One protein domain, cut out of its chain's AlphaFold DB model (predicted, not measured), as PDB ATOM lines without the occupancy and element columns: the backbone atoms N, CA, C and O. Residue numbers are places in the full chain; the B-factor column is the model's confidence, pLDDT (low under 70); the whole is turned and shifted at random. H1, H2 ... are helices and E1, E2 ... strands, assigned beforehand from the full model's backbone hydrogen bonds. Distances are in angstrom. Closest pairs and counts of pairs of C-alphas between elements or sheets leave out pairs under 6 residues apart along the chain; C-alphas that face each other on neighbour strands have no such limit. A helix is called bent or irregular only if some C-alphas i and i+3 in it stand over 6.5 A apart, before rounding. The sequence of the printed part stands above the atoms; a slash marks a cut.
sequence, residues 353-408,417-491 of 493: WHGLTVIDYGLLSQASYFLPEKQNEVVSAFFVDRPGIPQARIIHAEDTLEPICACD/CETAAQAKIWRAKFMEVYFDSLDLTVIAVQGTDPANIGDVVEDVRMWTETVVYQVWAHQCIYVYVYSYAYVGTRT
ATOM      1  N   TRP A 353      33.473 -39.032  34.499       85.62
ATOM      2  CA  TRP A 353      34.067 -37.969  33.709       85.62
ATOM      3  C   TRP A 353      32.940 -37.079  33.202       85.62
ATOM      4  O   TRP A 353      31.959 -37.565  32.657       85.62
ATOM      5  N   HIS A 354      33.025 -35.779  33.491       90.56
ATOM      6  CA  HIS A 354      31.949 -34.820  33.207       90.56
ATOM      7  C   HIS A 354      30.561 -35.237  33.736       90.56
ATOM      8  O   HIS A 354      29.546 -34.869  33.162       90.56
ATOM      9  N   GLY A 355      30.514 -35.989  34.841       88.31
ATOM     10  CA  GLY A 355      29.264 -36.473  35.435       88.31
ATOM     11  C   GLY A 355      28.702 -37.754  34.811       88.31
ATOM     12  O   GLY A 355      27.708 -38.258  35.317       88.31
ATOM     13  N   LEU A 356      29.348 -38.309  33.782       89.50
ATOM     14  CA  LEU A 356      29.002 -39.599  33.182       89.50
ATOM     15  C   LEU A 356      29.973 -40.687  33.642       89.50
ATOM     16  O   LEU A 356      31.180 -40.457  33.763       89.50
ATOM     17  N   THR A 357      29.461 -41.883  33.896       87.12
ATOM     18  CA  THR A 357      30.274 -43.066  34.184       87.12
ATOM     19  C   THR A 357      30.928 -43.598  32.911       87.12
ATOM     20  O   THR A 357      30.510 -43.316  31.790       87.12
ATOM     21  N   VAL A 358      31.948 -44.443  33.063       84.75
ATOM     22  CA  VAL A 358      32.530 -45.154  31.913       84.75
ATOM     23  C   VAL A 358      31.516 -46.087  31.235       84.75
ATOM     24  O   VAL A 358      31.586 -46.268  30.023       84.75
ATOM     25  N   ILE A 359      30.547 -46.633  31.984       84.25
ATOM     26  CA  ILE A 359      29.452 -47.424  31.401       84.25
ATOM     27  C   ILE A 359      28.600 -46.541  30.491       84.25
ATOM     28  O   ILE A 359      28.307 -46.954  29.375       84.25
ATOM     29  N   ASP A 360      28.277 -45.316  30.910       89.12
ATOM     30  CA  ASP A 360      27.489 -44.379  30.098       89.12
ATOM     31  C   ASP A 360      28.183 -44.073  28.767       89.12
ATOM     32  O   ASP A 360      27.553 -44.117  27.713       89.12
ATOM     33  N   TYR A 361      29.501 -43.843  28.786       89.88
ATOM     34  CA  TYR A 361      30.279 -43.669  27.556       89.88
ATOM     35  C   TYR A 361      30.282 -44.924  26.674       89.88
ATOM     36  O   TYR A 361      30.155 -44.798  25.457       89.88
ATOM     37  N   GLY A 362      30.376 -46.119  27.266       86.94
ATOM     38  CA  GLY A 362      30.293 -47.387  26.534       86.94
ATOM     39  C   GLY A 362      28.907 -47.656  25.931       86.94
ATOM     40  O   GLY A 362      28.790 -48.211  24.840       86.94
ATOM     41  N   LEU A 363      27.840 -47.234  26.612       89.44
ATOM     42  CA  LEU A 363      26.476 -47.299  26.089       89.44
ATOM     43  C   LEU A 363      26.284 -46.309  24.934       89.44
ATOM     44  O   LEU A 363      25.728 -46.673  23.900       89.44
ATOM     45  N   LEU A 364      26.799 -45.083  25.063       91.81
ATOM     46  CA  LEU A 364      26.754 -44.079  23.995       91.81
ATOM     47  C   LEU A 364      27.558 -44.503  22.759       91.81
ATOM     48  O   LEU A 364      27.085 -44.295  21.642       91.81
ATOM     49  N   SER A 365      28.724 -45.136  22.934       89.38
ATOM     50  CA  SER A 365      29.489 -45.685  21.807       89.38
ATOM     51  C   SER A 365      28.750 -46.830  21.118       89.38
ATOM     52  O   SER A 365      28.816 -46.955  19.901       89.38
ATOM     53  N   GLN A 366      27.995 -47.645  21.861       87.69
ATOM     54  CA  GLN A 366      27.163 -48.687  21.261       87.69
ATOM     55  C   GLN A 366      25.956 -48.093  20.522       87.69
ATOM     56  O   GLN A 366      25.595 -48.556  19.439       87.69
ATOM     57  N   ALA A 367      25.340 -47.048  21.083       90.94
ATOM     58  CA  ALA A 367      24.178 -46.385  20.499       90.94
ATOM     59  C   ALA A 367      24.458 -45.839  19.086       90.94
ATOM     60  O   ALA A 367      23.568 -45.895  18.241       90.94
ATOM     61  N   SER A 368      25.691 -45.404  18.781       90.44
ATOM     62  CA  SER A 368      26.042 -44.912  17.437       90.44
ATOM     63  C   SER A 368      26.002 -45.973  16.328       90.44
ATOM     64  O   SER A 368      26.005 -45.605  15.157       90.44
ATOM     65  N   TYR A 369      25.934 -47.268  16.659       86.69
ATOM     66  CA  TYR A 369      25.804 -48.350  15.668       86.69
ATOM     67  C   TYR A 369      24.357 -48.619  15.254       86.69
ATOM     68  O   TYR A 369      24.118 -49.316  14.266       86.69
ATOM     69  N   PHE A 370      23.381 -48.097  16.001       89.31
ATOM     70  CA  PHE A 370      21.978 -48.256  15.648       89.31
ATOM     71  C   PHE A 370      21.607 -47.341  14.487       89.31
ATOM     72  O   PHE A 370      22.197 -46.277  14.288       89.31
ATOM     73  N   LEU A 371      20.589 -47.764  13.733       88.31
ATOM     74  CA  LEU A 371      20.000 -46.934  12.694       88.31
ATOM     75  C   LEU A 371      19.524 -45.600  13.300       88.31
ATOM     76  O   LEU A 371      18.970 -45.624  14.404       88.31
ATOM     77  N   PRO A 372      19.714 -44.461  12.614       87.56
ATOM     78  CA  PRO A 372      19.343 -43.128  13.099       87.56
ATOM     79  C   PRO A 372      17.926 -43.053  13.678       87.56
ATOM     80  O   PRO A 372      17.710 -42.432  14.720       87.56
ATOM     81  N   GLU A 373      16.964 -43.757  13.073       88.69
ATOM     82  CA  GLU A 373      15.564 -43.780  13.516       88.69
ATOM     83  C   GLU A 373      15.379 -44.491  14.867       88.69
ATOM     84  O   GLU A 373      14.395 -44.257  15.570       88.69
ATOM     85  N   LYS A 374      16.323 -45.360  15.238       91.25
ATOM     86  CA  LYS A 374      16.337 -46.141  16.481       91.25
ATOM     87  C   LYS A 374      17.270 -45.587  17.548       91.25
ATOM     88  O   LYS A 374      17.121 -45.950  18.712       91.25
ATOM     89  N   GLN A 375      18.184 -44.684  17.198       90.50
ATOM     90  CA  GLN A 375      19.139 -44.125  18.157       90.50
ATOM     91  C   GLN A 375      18.435 -43.419  19.323       90.50
ATOM     92  O   GLN A 375      18.798 -43.645  20.472       90.50
ATOM     93  N   ASN A 376      17.386 -42.633  19.056       89.12
ATOM     94  CA  ASN A 376      16.623 -41.951  20.112       89.12
ATOM     95  C   ASN A 376      15.985 -42.939  21.095       89.12
ATOM     96  O   ASN A 376      16.069 -42.743  22.305       89.12
ATOM     97  N   GLU A 377      15.382 -44.012  20.577       90.62
ATOM     98  CA  GLU A 377      14.762 -45.068  21.383       90.62
ATOM     99  C   GLU A 377      15.811 -45.739  22.281       90.62
ATOM    100  O   GLU A 377      15.624 -45.835  23.493       90.62
ATOM    101  N   VAL A 378      16.966 -46.098  21.716       91.19
ATOM    102  CA  VAL A 378      18.066 -46.749  22.444       91.19
ATOM    103  C   VAL A 378      18.680 -45.831  23.502       91.19
ATOM    104  O   VAL A 378      18.841 -46.244  24.649       91.19
ATOM    105  N   VAL A 379      18.975 -44.574  23.160       91.50
ATOM    106  CA  VAL A 379      19.514 -43.591  24.114       91.50
ATOM    107  C   VAL A 379      18.514 -43.346  25.244       91.50
ATOM    108  O   VAL A 379      18.906 -43.357  26.408       91.50
ATOM    109  N   SER A 380      17.220 -43.219  24.938       89.69
ATOM    110  CA  SER A 380      16.186 -43.069  25.969       89.69
ATOM    111  C   SER A 380      16.046 -44.307  26.866       89.69
ATOM    112  O   SER A 380      15.766 -44.180  28.056       89.69
ATOM    113  N   ALA A 381      16.297 -45.506  26.329       90.31
ATOM    114  CA  ALA A 381      16.291 -46.748  27.096       90.31
ATOM    115  C   ALA A 381      17.532 -46.894  27.995       90.31
ATOM    116  O   ALA A 381      17.439 -47.472  29.078       90.31
ATOM    117  N   PHE A 382      18.687 -46.371  27.574       89.12
ATOM    118  CA  PHE A 382      19.903 -46.337  28.395       89.12
ATOM    119  C   PHE A 382      19.799 -45.306  29.518       89.12
ATOM    120  O   PHE A 382      20.114 -45.606  30.669       89.12
ATOM    121  N   PHE A 383      19.289 -44.121  29.196       88.62
ATOM    122  CA  PHE A 383      19.167 -42.988  30.106       88.62
ATOM    123  C   PHE A 383      17.699 -42.744  30.460       88.62
ATOM    124  O   PHE A 383      17.169 -41.655  30.244       88.62
ATOM    125  N   VAL A 384      17.037 -43.783  30.984       82.06
ATOM    126  CA  VAL A 384      15.648 -43.684  31.463       82.06
ATOM    127  C   VAL A 384      15.551 -42.553  32.478       82.06
ATOM    128  O   VAL A 384      16.436 -42.431  33.327       82.06
ATOM    129  N   ASP A 385      14.451 -41.798  32.428       71.62
ATOM    130  CA  ASP A 385      14.064 -40.793  33.422       71.62
ATOM    131  C   ASP A 385      13.992 -41.408  34.825       71.62
ATOM    132  O   ASP A 385      12.940 -41.808  35.330       71.62
ATOM    133  N   ARG A 386      15.150 -41.517  35.473       68.75
ATOM    134  CA  ARG A 386      15.279 -41.876  36.876       68.75
ATOM    135  C   ARG A 386      15.816 -40.668  37.627       68.75
ATOM    136  O   ARG A 386      16.664 -39.945  37.098       68.75
ATOM    137  N   PRO A 387      15.376 -40.459  38.878       73.56
ATOM    138  CA  PRO A 387      15.913 -39.395  39.711       73.56
ATOM    139  C   PRO A 387      17.441 -39.500  39.784       73.56
ATOM    140  O   PRO A 387      17.973 -40.521  40.216       73.56
ATOM    141  N   GLY A 388      18.139 -38.452  39.343       74.50
ATOM    142  CA  GLY A 388      19.603 -38.390  39.355       74.50
ATOM    143  C   GLY A 388      20.309 -38.901  38.094       74.50
ATOM    144  O   GLY A 388      21.525 -38.755  38.021       74.50
ATOM    145  N   ILE A 389      19.592 -39.438  37.098       74.69
ATOM    146  CA  ILE A 389      20.178 -39.754  35.786       74.69
ATOM    147  C   ILE A 389      20.048 -38.529  34.866       74.69
ATOM    148  O   ILE A 389      18.965 -37.946  34.775       74.69
ATOM    149  N   PRO A 390      21.131 -38.101  34.194       78.12
ATOM    150  CA  PRO A 390      21.080 -37.024  33.214       78.12
ATOM    151  C   PRO A 390      20.112 -37.328  32.065       78.12
ATOM    152  O   PRO A 390      20.252 -38.355  31.405       78.12
ATOM    153  N   GLN A 391      19.173 -36.419  31.787       84.12
ATOM    154  CA  GLN A 391      18.322 -36.532  30.600       84.12
ATOM    155  C   GLN A 391      19.172 -36.375  29.341       84.12
ATOM    156  O   GLN A 391      19.853 -35.362  29.170       84.12
ATOM    157  N   ALA A 392      19.130 -37.392  28.484       87.88
ATOM    158  CA  ALA A 392      19.861 -37.445  27.231       87.88
ATOM    159  C   ALA A 392      18.927 -37.123  26.062       87.88
ATOM    160  O   ALA A 392      17.873 -37.741  25.904       87.88
ATOM    161  N   ARG A 393      19.335 -36.197  25.197       88.56
ATOM    162  CA  ARG A 393      18.641 -35.894  23.944       88.56
ATOM    163  C   ARG A 393      19.629 -35.912  22.794       88.56
ATOM    164  O   ARG A 393      20.663 -35.249  22.849       88.56
ATOM    165  N   ILE A 394      19.293 -36.612  21.719       84.75
ATOM    166  CA  ILE A 394      20.093 -36.563  20.497       84.75
ATOM    167  C   ILE A 394      19.901 -35.189  19.847       84.75
ATOM    168  O   ILE A 394      18.778 -34.791  19.538       84.75
ATOM    169  N   ILE A 395      20.996 -34.447  19.673       86.12
ATOM    170  CA  ILE A 395      20.988 -33.186  18.910       86.12
ATOM    171  C   ILE A 395      21.082 -33.498  17.422       86.12
ATOM    172  O   ILE A 395      20.456 -32.829  16.601       86.12
ATOM    173  N   HIS A 396      21.888 -34.500  17.087       78.94
ATOM    174  CA  HIS A 396      22.216 -34.817  15.719       78.94
ATOM    175  C   HIS A 396      22.444 -36.320  15.583       78.94
ATOM    176  O   HIS A 396      23.407 -36.868  16.121       78.94
ATOM    177  N   ALA A 397      21.515 -36.977  14.898       67.88
ATOM    178  CA  ALA A 397      21.709 -38.302  14.344       67.88
ATOM    179  C   ALA A 397      21.929 -38.075  12.856       67.88
ATOM    180  O   ALA A 397      21.051 -37.515  12.206       67.88
ATOM    181  N   GLU A 398      23.083 -38.503  12.352       66.69
ATOM    182  CA  GLU A 398      23.360 -38.572  10.920       66.69
ATOM    183  C   GLU A 398      23.730 -37.246  10.238       66.69
ATOM    184  O   GLU A 398      22.940 -36.618   9.546       66.69
ATOM    185  N   ASP A 399      25.018 -36.925  10.316       56.12
ATOM    186  CA  ASP A 399      25.756 -36.452   9.157       56.12
ATOM    187  C   ASP A 399      26.944 -37.392   9.029       56.12
ATOM    188  O   ASP A 399      27.712 -37.624   9.964       56.12
ATOM    189  N   THR A 400      27.115 -37.986   7.856       55.38
ATOM    190  CA  THR A 400      28.453 -38.442   7.517       55.38
ATOM    191  C   THR A 400      29.344 -37.212   7.561       55.38
ATOM    192  O   THR A 400      29.042 -36.269   6.829       55.38
ATOM    193  N   LEU A 401      30.405 -37.199   8.376       58.66
ATOM    194  CA  LEU A 401      31.382 -36.118   8.271       58.66
ATOM    195  C   LEU A 401      31.820 -36.073   6.814       58.66
ATOM    196  O   LEU A 401      32.364 -37.053   6.296       58.66
ATOM    197  N   GLU A 402      31.488 -34.978   6.127       56.78
ATOM    198  CA  GLU A 402      31.993 -34.791   4.783       56.78
ATOM    199  C   GLU A 402      33.513 -34.849   4.901       56.78
ATOM    200  O   GLU A 402      34.080 -34.157   5.758       56.78
ATOM    201  N   PRO A 403      34.177 -35.722   4.129       55.34
ATOM    202  CA  PRO A 403      35.618 -35.812   4.192       55.34
ATOM    203  C   PRO A 403      36.154 -34.420   3.896       55.34
ATOM    204  O   PRO A 403      35.892 -33.846   2.837       55.34
ATOM    205  N   ILE A 404      36.857 -33.850   4.871       57.62
ATOM    206  CA  ILE A 404      37.580 -32.606   4.668       57.62
ATOM    207  C   ILE A 404      38.600 -32.955   3.597       57.62
ATOM    208  O   ILE A 404      39.525 -33.714   3.880       57.62
ATOM    209  N   CYS A 405      38.405 -32.472   2.366       59.41
ATOM    210  CA  CYS A 405      39.400 -32.657   1.321       59.41
ATOM    211  C   CYS A 405      40.722 -32.128   1.878       59.41
ATOM    212  O   CYS A 405      40.856 -30.931   2.152       59.41
ATOM    213  N   ALA A 406      41.659 -33.037   2.137       55.06
ATOM    214  CA  ALA A 406      42.970 -32.704   2.647       55.06
ATOM    215  C   ALA A 406      43.751 -32.066   1.499       55.06
ATOM    216  O   ALA A 406      44.495 -32.719   0.780       55.06
ATOM    217  N   CYS A 407      43.516 -30.778   1.288       56.78
ATOM    218  CA  CYS A 407      44.332 -29.972   0.407       56.78
ATOM    219  C   CYS A 407      45.721 -29.834   1.029       56.78
ATOM    220  O   CYS A 407      45.844 -29.416   2.188       56.78
ATOM    221  N   ASP A 408      46.767 -30.136   0.261       54.72
ATOM    222  CA  ASP A 408      48.109 -29.719   0.638       54.72
ATOM    223  C   ASP A 408      48.127 -28.186   0.719       54.72
ATOM    224  O   ASP A 408      47.695 -27.470  -0.186       54.72
ATOM    225  N   CYS A 417      40.232 -33.732  -4.537       58.56
ATOM    226  CA  CYS A 417      39.390 -34.514  -3.649       58.56
ATOM    227  C   CYS A 417      39.289 -35.879  -4.327       58.56
ATOM    228  O   CYS A 417      38.724 -35.959  -5.426       58.56
ATOM    229  N   GLU A 418      39.895 -36.910  -3.723       56.41
ATOM    230  CA  GLU A 418      39.720 -38.294  -4.149       56.41
ATOM    231  C   GLU A 418      38.262 -38.446  -4.556       56.41
ATOM    232  O   GLU A 418      37.370 -38.069  -3.788       56.41
ATOM    233  N   THR A 419      38.053 -38.831  -5.821       60.91
ATOM    234  CA  THR A 419      36.769 -38.716  -6.525       60.91
ATOM    235  C   THR A 419      35.601 -39.024  -5.591       60.91
ATOM    236  O   THR A 419      35.719 -39.911  -4.754       60.91
ATOM    237  N   ALA A 420      34.452 -38.351  -5.724       57.19
ATOM    238  CA  ALA A 420      33.300 -38.528  -4.822       57.19
ATOM    239  C   ALA A 420      32.922 -40.006  -4.514       57.19
ATOM    240  O   ALA A 420      32.297 -40.286  -3.494       57.19
ATOM    241  N   ALA A 421      33.333 -40.950  -5.372       58.09
ATOM    242  CA  ALA A 421      33.290 -42.392  -5.152       58.09
ATOM    243  C   ALA A 421      34.240 -42.928  -4.048       58.09
ATOM    244  O   ALA A 421      33.814 -43.768  -3.263       58.09
ATOM    245  N   GLN A 422      35.488 -42.461  -3.948       56.84
ATOM    246  CA  GLN A 422      36.451 -42.818  -2.889       56.84
ATOM    247  C   GLN A 422      36.154 -42.091  -1.570       56.84
ATOM    248  O   GLN A 422      36.166 -42.710  -0.507       56.84
ATOM    249  N   ALA A 423      35.739 -40.822  -1.640       55.41
ATOM    250  CA  ALA A 423      35.252 -40.040  -0.499       55.41
ATOM    251  C   ALA A 423      34.002 -40.643   0.189       55.41
ATOM    252  O   ALA A 423      33.602 -40.217   1.274       55.41
ATOM    253  N   LYS A 424      33.347 -41.620  -0.448       55.50
ATOM    254  CA  LYS A 424      32.213 -42.360   0.120       55.50
ATOM    255  C   LYS A 424      32.653 -43.497   1.053       55.50
ATOM    256  O   LYS A 424      31.857 -43.909   1.888       55.50
ATOM    257  N   ILE A 425      33.887 -43.987   0.922       57.44
ATOM    258  CA  ILE A 425      34.360 -45.208   1.596       57.44
ATOM    259  C   ILE A 425      34.779 -44.934   3.053       57.44
ATOM    260  O   ILE A 425      34.665 -45.819   3.889       57.44
ATOM    261  N   TRP A 426      35.166 -43.698   3.393       57.66
ATOM    262  CA  TRP A 426      35.752 -43.360   4.703       57.66
ATOM    263  C   TRP A 426      34.909 -42.416   5.559       57.66
ATOM    264  O   TRP A 426      35.431 -41.647   6.366       57.66
ATOM    265  N   ARG A 427      33.588 -42.422   5.376       68.00
ATOM    266  CA  ARG A 427      32.724 -41.533   6.149       68.00
ATOM    267  C   ARG A 427      32.409 -42.141   7.509       68.00
ATOM    268  O   ARG A 427      31.470 -42.924   7.633       68.00
ATOM    269  N   ALA A 428      33.183 -41.747   8.518       72.44
ATOM    270  CA  ALA A 428      32.862 -42.044   9.907       72.44
ATOM    271  C   ALA A 428      31.471 -41.479  10.227       72.44
ATOM    272  O   ALA A 428      31.216 -40.276  10.085       72.44
ATOM    273  N   LYS A 429      30.557 -42.366  10.612       83.06
ATOM    274  CA  LYS A 429      29.247 -41.977  11.124       83.06
ATOM    275  C   LYS A 429      29.413 -41.562  12.578       83.06
ATOM    276  O   LYS A 429      30.234 -42.127  13.296       83.06
ATOM    277  N   PHE A 430      28.651 -40.576  13.020       88.06
ATOM    278  CA  PHE A 430      28.656 -40.167  14.417       88.06
ATOM    279  C   PHE A 430      27.254 -39.785  14.880       88.06
ATOM    280  O   PHE A 430      26.357 -39.526  14.077       88.06
ATOM    281  N   MET A 431      27.088 -39.765  16.196       91.38
ATOM    282  CA  MET A 431      25.878 -39.368  16.898       91.38
ATOM    283  C   MET A 431      26.256 -38.339  17.965       91.38
ATOM    284  O   MET A 431      27.185 -38.560  18.744       91.38
ATOM    285  N   GLU A 432      25.537 -37.219  18.022       93.25
ATOM    286  CA  GLU A 432      25.697 -36.215  19.076       93.25
ATOM    287  C   GLU A 432      24.567 -36.321  20.098       93.25
ATOM    288  O   GLU A 432      23.395 -36.096  19.779       93.25
ATOM    289  N   VAL A 433      24.931 -36.589  21.349       93.81
ATOM    290  CA  VAL A 433      23.999 -36.674  22.474       93.81
ATOM    291  C   VAL A 433      24.286 -35.544  23.445       93.81
ATOM    292  O   VAL A 433      25.428 -35.328  23.843       93.81
ATOM    293  N   TYR A 434      23.252 -34.808  23.821       94.50
ATOM    294  CA  TYR A 434      23.339 -33.720  24.779       94.50
ATOM    295  C   TYR A 434      22.628 -34.061  26.068       94.50
ATOM    296  O   TYR A 434      21.520 -34.594  26.056       94.50
ATOM    297  N   PHE A 435      23.288 -33.719  27.164       93.75
ATOM    298  CA  PHE A 435      22.819 -33.939  28.514       93.75
ATOM    299  C   PHE A 435      22.476 -32.598  29.155       93.75
ATOM    300  O   PHE A 435      23.376 -31.854  29.552       93.75
ATOM    301  N   ASP A 436      21.179 -32.301  29.266       90.38
ATOM    302  CA  ASP A 436      20.687 -30.995  29.733       90.38
ATOM    303  C   ASP A 436      21.161 -30.677  31.162       90.38
ATOM    304  O   ASP A 436      21.561 -29.553  31.458       90.38
ATOM    305  N   SER A 437      21.171 -31.676  32.052       91.12
ATOM    306  CA  SER A 437      21.570 -31.499  33.457       91.12
ATOM    307  C   SER A 437      23.076 -31.313  33.657       91.12
ATOM    308  O   SER A 437      23.495 -30.839  34.715       91.12
ATOM    309  N   LEU A 438      23.882 -31.698  32.665       91.88
ATOM    310  CA  LEU A 438      25.340 -31.656  32.722       91.88
ATOM    311  C   LEU A 438      25.941 -30.553  31.839       91.88
ATOM    312  O   LEU A 438      27.149 -30.339  31.920       91.88
ATOM    313  N   ASP A 439      25.129 -29.878  31.013       93.44
ATOM    314  CA  ASP A 439      25.589 -28.957  29.959       93.44
ATOM    315  C   ASP A 439      26.725 -29.589  29.126       93.44
ATOM    316  O   ASP A 439      27.808 -29.029  28.932       93.44
ATOM    317  N   LEU A 440      26.502 -30.840  28.706       93.56
ATOM    318  CA  LEU A 440      27.514 -31.694  28.086       93.56
ATOM    319  C   LEU A 440      27.014 -32.248  26.755       93.56
ATOM    320  O   LEU A 440      25.990 -32.923  26.704       93.56
ATOM    321  N   THR A 441      27.784 -32.038  25.686       94.94
ATOM    322  CA  THR A 441      27.613 -32.756  24.414       94.94
ATOM    323  C   THR A 441      28.649 -33.866  24.308       94.94
ATOM    324  O   THR A 441      29.852 -33.608  24.368       94.94
ATOM    325  N   VAL A 442      28.183 -35.091  24.096       93.88
ATOM    326  CA  VAL A 442      29.008 -36.256  23.784       93.88
ATOM    327  C   VAL A 442      28.868 -36.568  22.300       93.88
ATOM    328  O   VAL A 442      27.757 -36.675  21.786       93.88
ATOM    329  N   ILE A 443      30.001 -36.710  21.616       92.69
ATOM    330  CA  ILE A 443      30.066 -37.129  20.214       92.69
ATOM    331  C   ILE A 443      30.516 -38.588  20.203       92.69
ATOM    332  O   ILE A 443      31.674 -38.883  20.500       92.69
ATOM    333  N   ALA A 444      29.593 -39.494  19.899       91.62
ATOM    334  CA  ALA A 444      29.877 -40.910  19.718       91.62
ATOM    335  C   ALA A 444      30.196 -41.159  18.243       91.62
ATOM    336  O   ALA A 444      29.342 -40.964  17.382       91.62
ATOM    337  N   VAL A 445      31.436 -41.543  17.948       88.00
ATOM    338  CA  VAL A 445      31.885 -41.847  16.586       88.00
ATOM    339  C   VAL A 445      31.831 -43.356  16.388       88.00
ATOM    340  O   VAL A 445      32.415 -44.101  17.172       88.00
ATOM    341  N   GLN A 446      31.156 -43.794  15.330       85.69
ATOM    342  CA  GLN A 446      31.182 -45.174  14.875       85.69
ATOM    343  C   GLN A 446      32.567 -45.439  14.279       85.69
ATOM    344  O   GLN A 446      32.896 -44.934  13.204       85.69
ATOM    345  N   GLY A 447      33.401 -46.169  15.018       74.44
ATOM    346  CA  GLY A 447      34.803 -46.394  14.653       74.44
ATOM    347  C   GLY A 447      35.001 -47.438  13.557       74.44
ATOM    348  O   GLY A 447      36.084 -47.530  12.990       74.44
ATOM    349  N   THR A 448      33.954 -48.198  13.256       76.88
ATOM    350  CA  THR A 448      34.111 -49.553  12.748       76.88
ATOM    351  C   THR A 448      33.052 -49.849  11.699       76.88
ATOM    352  O   THR A 448      31.868 -49.553  11.904       76.88
ATOM    353  N   ASP A 449      33.468 -50.429  10.573       75.19
ATOM    354  CA  ASP A 449      32.544 -50.821   9.512       75.19
ATOM    355  C   ASP A 449      31.831 -52.127   9.907       75.19
ATOM    356  O   ASP A 449      32.473 -53.179   9.952       75.19
ATOM    357  N   PRO A 450      30.505 -52.121  10.160       69.81
ATOM    358  CA  PRO A 450      29.785 -53.339  10.518       69.81
ATOM    359  C   PRO A 450      29.763 -54.381   9.387       69.81
ATOM    360  O   PRO A 450      29.457 -55.546   9.648       69.81
ATOM    361  N   ALA A 451      30.081 -54.002   8.141       73.44
ATOM    362  CA  ALA A 451      30.250 -54.949   7.040       73.44
ATOM    363  C   ALA A 451      31.554 -55.759   7.153       73.44
ATOM    364  O   ALA A 451      31.668 -56.834   6.555       73.44
ATOM    365  N   ASN A 452      32.527 -55.278   7.929       76.31
ATOM    366  CA  ASN A 452      33.772 -55.972   8.208       76.31
ATOM    367  C   ASN A 452      33.682 -56.679   9.572       76.31
ATOM    368  O   ASN A 452      33.621 -56.070  10.635       76.31
ATOM    369  N   ILE A 453      33.689 -58.012   9.559       75.25
ATOM    370  CA  ILE A 453      33.539 -58.796  10.792       75.25
ATOM    371  C   ILE A 453      34.727 -58.646  11.753       75.25
ATOM    372  O   ILE A 453      34.543 -58.776  12.959       75.25
ATOM    373  N   GLY A 454      35.941 -58.386  11.248       78.88
ATOM    374  CA  GLY A 454      37.123 -58.203  12.105       78.88
ATOM    375  C   GLY A 454      37.015 -56.937  12.950       78.88
ATOM    376  O   GLY A 454      37.330 -56.931  14.134       78.88
ATOM    377  N   ASP A 455      36.465 -55.918  12.318       74.81
ATOM    378  CA  ASP A 455      36.077 -54.632  12.860       74.81
ATOM    379  C   ASP A 455      35.018 -54.826  13.972       74.81
ATOM    380  O   ASP A 455      35.246 -54.455  15.125       74.81
ATOM    381  N   VAL A 456      33.917 -55.536  13.688       73.81
ATOM    382  CA  VAL A 456      32.880 -55.864  14.693       73.81
ATOM    383  C   VAL A 456      33.440 -56.640  15.891       73.81
ATOM    384  O   VAL A 456      33.049 -56.393  17.032       73.81
ATOM    385  N   VAL A 457      34.347 -57.593  15.661       76.00
ATOM    386  CA  VAL A 457      34.985 -58.358  16.746       76.00
ATOM    387  C   VAL A 457      35.836 -57.452  17.634       76.00
ATOM    388  O   VAL A 457      35.827 -57.631  18.854       76.00
ATOM    389  N   GLU A 458      36.538 -56.478  17.056       77.31
ATOM    390  CA  GLU A 458      37.333 -55.524  17.828       77.31
ATOM    391  C   GLU A 458      36.437 -54.600  18.664       77.31
ATOM    392  O   GLU A 458      36.722 -54.385  19.840       77.31
ATOM    393  N   ASP A 459      35.295 -54.154  18.138       72.94
ATOM    394  CA  ASP A 459      34.312 -53.392  18.922       72.94
ATOM    395  C   ASP A 459      33.726 -54.194  20.076       72.94
ATOM    396  O   ASP A 459      33.677 -53.720  21.214       72.94
ATOM    397  N   VAL A 460      33.305 -55.432  19.798       73.19
ATOM    398  CA  VAL A 460      32.805 -56.339  20.835       73.19
ATOM    399  C   VAL A 460      33.878 -56.535  21.892       73.19
ATOM    400  O   VAL A 460      33.560 -56.522  23.078       73.19
ATOM    401  N   ARG A 461      35.147 -56.670  21.501       77.69
ATOM    402  CA  ARG A 461      36.260 -56.772  22.441       77.69
ATOM    403  C   ARG A 461      36.418 -55.496  23.271       77.69
ATOM    404  O   ARG A 461      36.444 -55.604  24.493       77.69
ATOM    405  N   MET A 462      36.473 -54.320  22.646       73.75
ATOM    406  CA  MET A 462      36.625 -53.031  23.338       73.75
ATOM    407  C   MET A 462      35.485 -52.774  24.336       73.75
ATOM    408  O   MET A 462      35.717 -52.325  25.466       73.75
ATOM    409  N   TRP A 463      34.252 -53.106  23.949       74.00
ATOM    410  CA  TRP A 463      33.078 -52.983  24.810       74.00
ATOM    411  C   TRP A 463      33.079 -54.024  25.935       74.00
ATOM    412  O   TRP A 463      32.977 -53.669  27.113       74.00
ATOM    413  N   THR A 464      33.233 -55.306  25.586       75.44
ATOM    414  CA  THR A 464      33.165 -56.423  26.541       75.44
ATOM    415  C   THR A 464      34.253 -56.290  27.587       75.44
ATOM    416  O   THR A 464      33.986 -56.506  28.763       75.44
ATOM    417  N   GLU A 465      35.460 -55.887  27.194       72.38
ATOM    418  CA  GLU A 465      36.565 -55.679  28.121       72.38
ATOM    419  C   GLU A 465      36.184 -54.646  29.191       72.38
ATOM    420  O   GLU A 465      36.231 -54.936  30.387       72.38
ATOM    421  N   THR A 466      35.682 -53.481  28.779       67.75
ATOM    422  CA  THR A 466      35.310 -52.405  29.707       67.75
ATOM    423  C   THR A 466      34.137 -52.791  30.614       67.75
ATOM    424  O   THR A 466      34.170 -52.531  31.820       67.75
ATOM    425  N   VAL A 467      33.104 -53.434  30.061       70.31
ATOM    426  CA  VAL A 467      31.900 -53.820  30.817       70.31
ATOM    427  C   VAL A 467      32.173 -54.989  31.757       70.31
ATOM    428  O   VAL A 467      31.778 -54.936  32.921       70.31
ATOM    429  N   VAL A 468      32.887 -56.022  31.308       72.88
ATOM    430  CA  VAL A 468      33.258 -57.157  32.165       72.88
ATOM    431  C   VAL A 468      34.161 -56.685  33.297       72.88
ATOM    432  O   VAL A 468      33.907 -57.046  34.447       72.88
ATOM    433  N   TYR A 469      35.142 -55.814  33.024       68.81
ATOM    434  CA  TYR A 469      35.957 -55.234  34.093       68.81
ATOM    435  C   TYR A 469      35.129 -54.398  35.068       68.81
ATOM    436  O   TYR A 469      35.351 -54.508  36.268       68.81
ATOM    437  N   GLN A 470      34.153 -53.615  34.603       67.50
ATOM    438  CA  GLN A 470      33.232 -52.877  35.479       67.50
ATOM    439  C   GLN A 470      32.408 -53.813  36.377       67.50
ATOM    440  O   GLN A 470      32.356 -53.615  37.591       67.50
ATOM    441  N   VAL A 471      31.802 -54.858  35.807       68.81
ATOM    442  CA  VAL A 471      30.999 -55.836  36.562       68.81
ATOM    443  C   VAL A 471      31.862 -56.566  37.593       68.81
ATOM    444  O   VAL A 471      31.475 -56.690  38.757       68.81
ATOM    445  N   TRP A 472      33.056 -57.006  37.199       66.62
ATOM    446  CA  TRP A 472      33.997 -57.660  38.108       66.62
ATOM    447  C   TRP A 472      34.506 -56.709  39.184       66.62
ATOM    448  O   TRP A 472      34.648 -57.094  40.343       66.62
ATOM    449  N   ALA A 473      34.727 -55.445  38.849       66.19
ATOM    450  CA  ALA A 473      35.214 -54.489  39.821       66.19
ATOM    451  C   ALA A 473      34.119 -53.999  40.785       66.19
ATOM    452  O   ALA A 473      34.419 -53.677  41.936       66.19
ATOM    453  N   HIS A 474      32.843 -54.052  40.393       62.44
ATOM    454  CA  HIS A 474      31.730 -53.956  41.340       62.44
ATOM    455  C   HIS A 474      31.758 -55.103  42.360       62.44
ATOM    456  O   HIS A 474      31.515 -54.867  43.545       62.44
ATOM    457  N   GLN A 475      32.143 -56.321  41.953       62.31
ATOM    458  CA  GLN A 475      32.366 -57.413  42.906       62.31
ATOM    459  C   GLN A 475      33.578 -57.163  43.817       62.31
ATOM    460  O   GLN A 475      33.536 -57.550  44.986       62.31
ATOM    461  N   CYS A 476      34.617 -56.452  43.359       55.00
ATOM    462  CA  CYS A 476      35.739 -56.073  44.226       55.00
ATOM    463  C   CYS A 476      35.294 -55.229  45.431       55.00
ATOM    464  O   CYS A 476      35.828 -55.426  46.519       55.00
ATOM    465  N   ILE A 477      34.299 -54.346  45.279       57.81
ATOM    466  CA  ILE A 477      33.762 -53.554  46.401       57.81
ATOM    467  C   ILE A 477      33.070 -54.468  47.421       57.81
ATOM    468  O   ILE A 477      33.307 -54.336  48.621       57.81
ATOM    469  N   TYR A 478      32.283 -55.445  46.962       56.34
ATOM    470  CA  TYR A 478      31.614 -56.398  47.855       56.34
ATOM    471  C   TYR A 478      32.603 -57.289  48.612       56.34
ATOM    472  O   TYR A 478      32.449 -57.472  49.820       56.34
ATOM    473  N   VAL A 479      33.653 -57.785  47.950       58.69
ATOM    474  CA  VAL A 479      34.699 -58.586  48.609       58.69
ATOM    475  C   VAL A 479      35.467 -57.751  49.637       58.69
ATOM    476  O   VAL A 479      35.761 -58.243  50.729       58.69
ATOM    477  N   TYR A 480      35.751 -56.480  49.338       56.09
ATOM    478  CA  TYR A 480      36.463 -55.598  50.265       56.09
ATOM    479  C   TYR A 480      35.625 -55.290  51.517       56.09
ATOM    480  O   TYR A 480      36.123 -55.415  52.635       56.09
ATOM    481  N   VAL A 481      34.335 -54.974  51.352       60.47
ATOM    482  CA  VAL A 481      33.421 -54.694  52.477       60.47
ATOM    483  C   VAL A 481      33.199 -55.938  53.344       60.47
ATOM    484  O   VAL A 481      33.269 -55.842  54.571       60.47
ATOM    485  N   TYR A 482      33.022 -57.118  52.738       56.19
ATOM    486  CA  TYR A 482      32.896 -58.369  53.497       56.19
ATOM    487  C   TYR A 482      34.173 -58.720  54.263       56.19
ATOM    488  O   TYR A 482      34.096 -59.158  55.409       56.19
ATOM    489  N   SER A 483      35.346 -58.482  53.674       57.72
ATOM    490  CA  SER A 483      36.625 -58.753  54.339       57.72
ATOM    491  C   SER A 483      36.824 -57.864  55.572       57.72
ATOM    492  O   SER A 483      37.257 -58.352  56.613       57.72
ATOM    493  N   TYR A 484      36.442 -56.584  55.506       55.53
ATOM    494  CA  TYR A 484      36.518 -55.681  56.660       55.53
ATOM    495  C   TYR A 484      35.491 -56.014  57.750       55.53
ATOM    496  O   TYR A 484      35.838 -56.013  58.932       55.53
ATOM    497  N   ALA A 485      34.259 -56.371  57.378       59.41
ATOM    498  CA  ALA A 485      33.241 -56.804  58.339       59.41
ATOM    499  C   ALA A 485      33.626 -58.119  59.049       59.41
ATOM    500  O   ALA A 485      33.385 -58.290  60.249       59.41
ATOM    501  N   TYR A 486      34.278 -59.039  58.333       52.72
ATOM    502  CA  TYR A 486      34.732 -60.315  58.888       52.72
ATOM    503  C   TYR A 486      35.962 -60.166  59.804       52.72
ATOM    504  O   TYR A 486      36.093 -60.877  60.798       52.72
ATOM    505  N   VAL A 487      36.856 -59.213  59.520       59.12
ATOM    506  CA  VAL A 487      38.009 -58.921  60.395       59.12
ATOM    507  C   VAL A 487      37.582 -58.149  61.653       59.12
ATOM    508  O   VAL A 487      38.073 -58.451  62.745       59.12
ATOM    509  N   GLY A 488      36.617 -57.229  61.540       55.00
ATOM    510  CA  GLY A 488      36.083 -56.476  62.682       55.00
ATOM    511  C   GLY A 488      35.310 -57.334  63.691       55.00
ATOM    512  O   GLY A 488      35.325 -57.052  64.880       55.00
ATOM    513  N   THR A 489      34.693 -58.434  63.259       54.94
ATOM    514  CA  THR A 489      33.961 -59.344  64.165       54.94
ATOM    515  C   THR A 489      34.859 -60.357  64.882       54.94
ATOM    516  O   THR A 489      34.463 -60.902  65.911       54.94
ATOM    517  N   ARG A 490      36.083 -60.598  64.391       51.94
ATOM    518  CA  ARG A 490      37.065 -61.488  65.045       51.94
ATOM    519  C   ARG A 490      38.030 -60.773  65.983       51.94
ATOM    520  O   ARG A 490      38.595 -61.409  66.869       51.94
ATOM    521  N   THR A 491      38.222 -59.475  65.795       51.00
ATOM    522  CA  THR A 491      38.997 -58.636  66.709       51.00
ATOM    523  C   THR A 491      38.017 -57.889  67.599       51.00
ATOM    524  O   THR A 491      37.655 -56.761  67.315       51.00
TER     525      THR A 491
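What this domain is: This is residues 353 to 408 and 417 to 491 of the 493 residues of an uncharacterized protein of Sphaeroforma arctica JP610 (UniProt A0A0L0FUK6). A small sheet of three strands, E1, E2 and E3, has the helical hairpin H1 and H2 over one face and no named helix over the other; a long helix, H3, passes beside H1 on its side away from the sheet and runs on as an arm, its residues 472 to 490 sticking out. At the end opposite this arm, the backbone on both sides of a cut reaches away from the sheet. The printed part has 131 residues, with three named helices and three named strands in the order H1, H2, E1, E2, E3, H3; the sheet's order is E1, E2, E3, antiparallel throughout, and the class is mixed, helices and strands. The whole is loose, with a radius of gyration of the C-alphas of 19.9 A and spans of 76 by 34 by 31 A, the arm adding to the length.

Where its parts are: E1 is residues 392 to 397, 13.0 A long; E2 is residues 430 to 435, 16.5 A; E3 is residues 440 to 445, 16.0 A. H1, residues 358 to 367, begins at C-alpha 358 at (32.530, -45.154, 31.913) and is 14.2 A long. H2, residues 372 to 382, is 15.6 A long and irregular, but only just: C-alphas 373 and 376 are 6.9 A apart. H3, residues 453 to 490, spans 54.4 A, from C-alpha 453 at (33.539, -58.796, 10.792) to C-alpha 490 at (37.065, -61.488, 65.045).

How they stand to each other: The sheet is only just strongly twisted, its C-alphas up to 4.3 A off the best plane. E1 and E2 are antiparallel, with N 393 and O 434 at 2.8 A, within hydrogen-bond range. E2 and E3 form a hairpin, with N 433 and O 442 at 2.9 A, within hydrogen-bond range. H1 and H2, two layers with the sheet, lie on the same face of it. H2 lies over E1 and E2 at a height of 8.7 A, along the strands, at 15 degrees to E1 on the local plane; the closest C-alphas of H2 and E1, Pro 372 and Ala 397, are 5.5 A apart. H1 lies over E3 at a height of 9.0 A, slantwise to the strands. H1 and H2 touch, closest at the C-alphas of Ala 367 and Gln 375, 6.0 A. H3 touches H1 with residues 463 to 470 alone, closest at the C-alphas of Gly 362 and Trp 463, 6.5 A, a shallow tilt of 25 degrees, opposite ways. H3 is not on the sheet. Every O i to N i+4 pair is within range in H1, 5 of 7 in H2 and 31 of 34 in H3.

The domain as a whole: The C-alphas farthest apart, Thr 419 and Thr 491, are 75.9 A apart. Residues 409 to 416 are not printed; C-alphas 408 and 417 are 10.8 A apart across the cut. Of the links printed whole, none is long. Mean pLDDT of the printed part is 75.2; it is under 70 at residues 397 to 408, 417 to 427 and 469 to 491, among others.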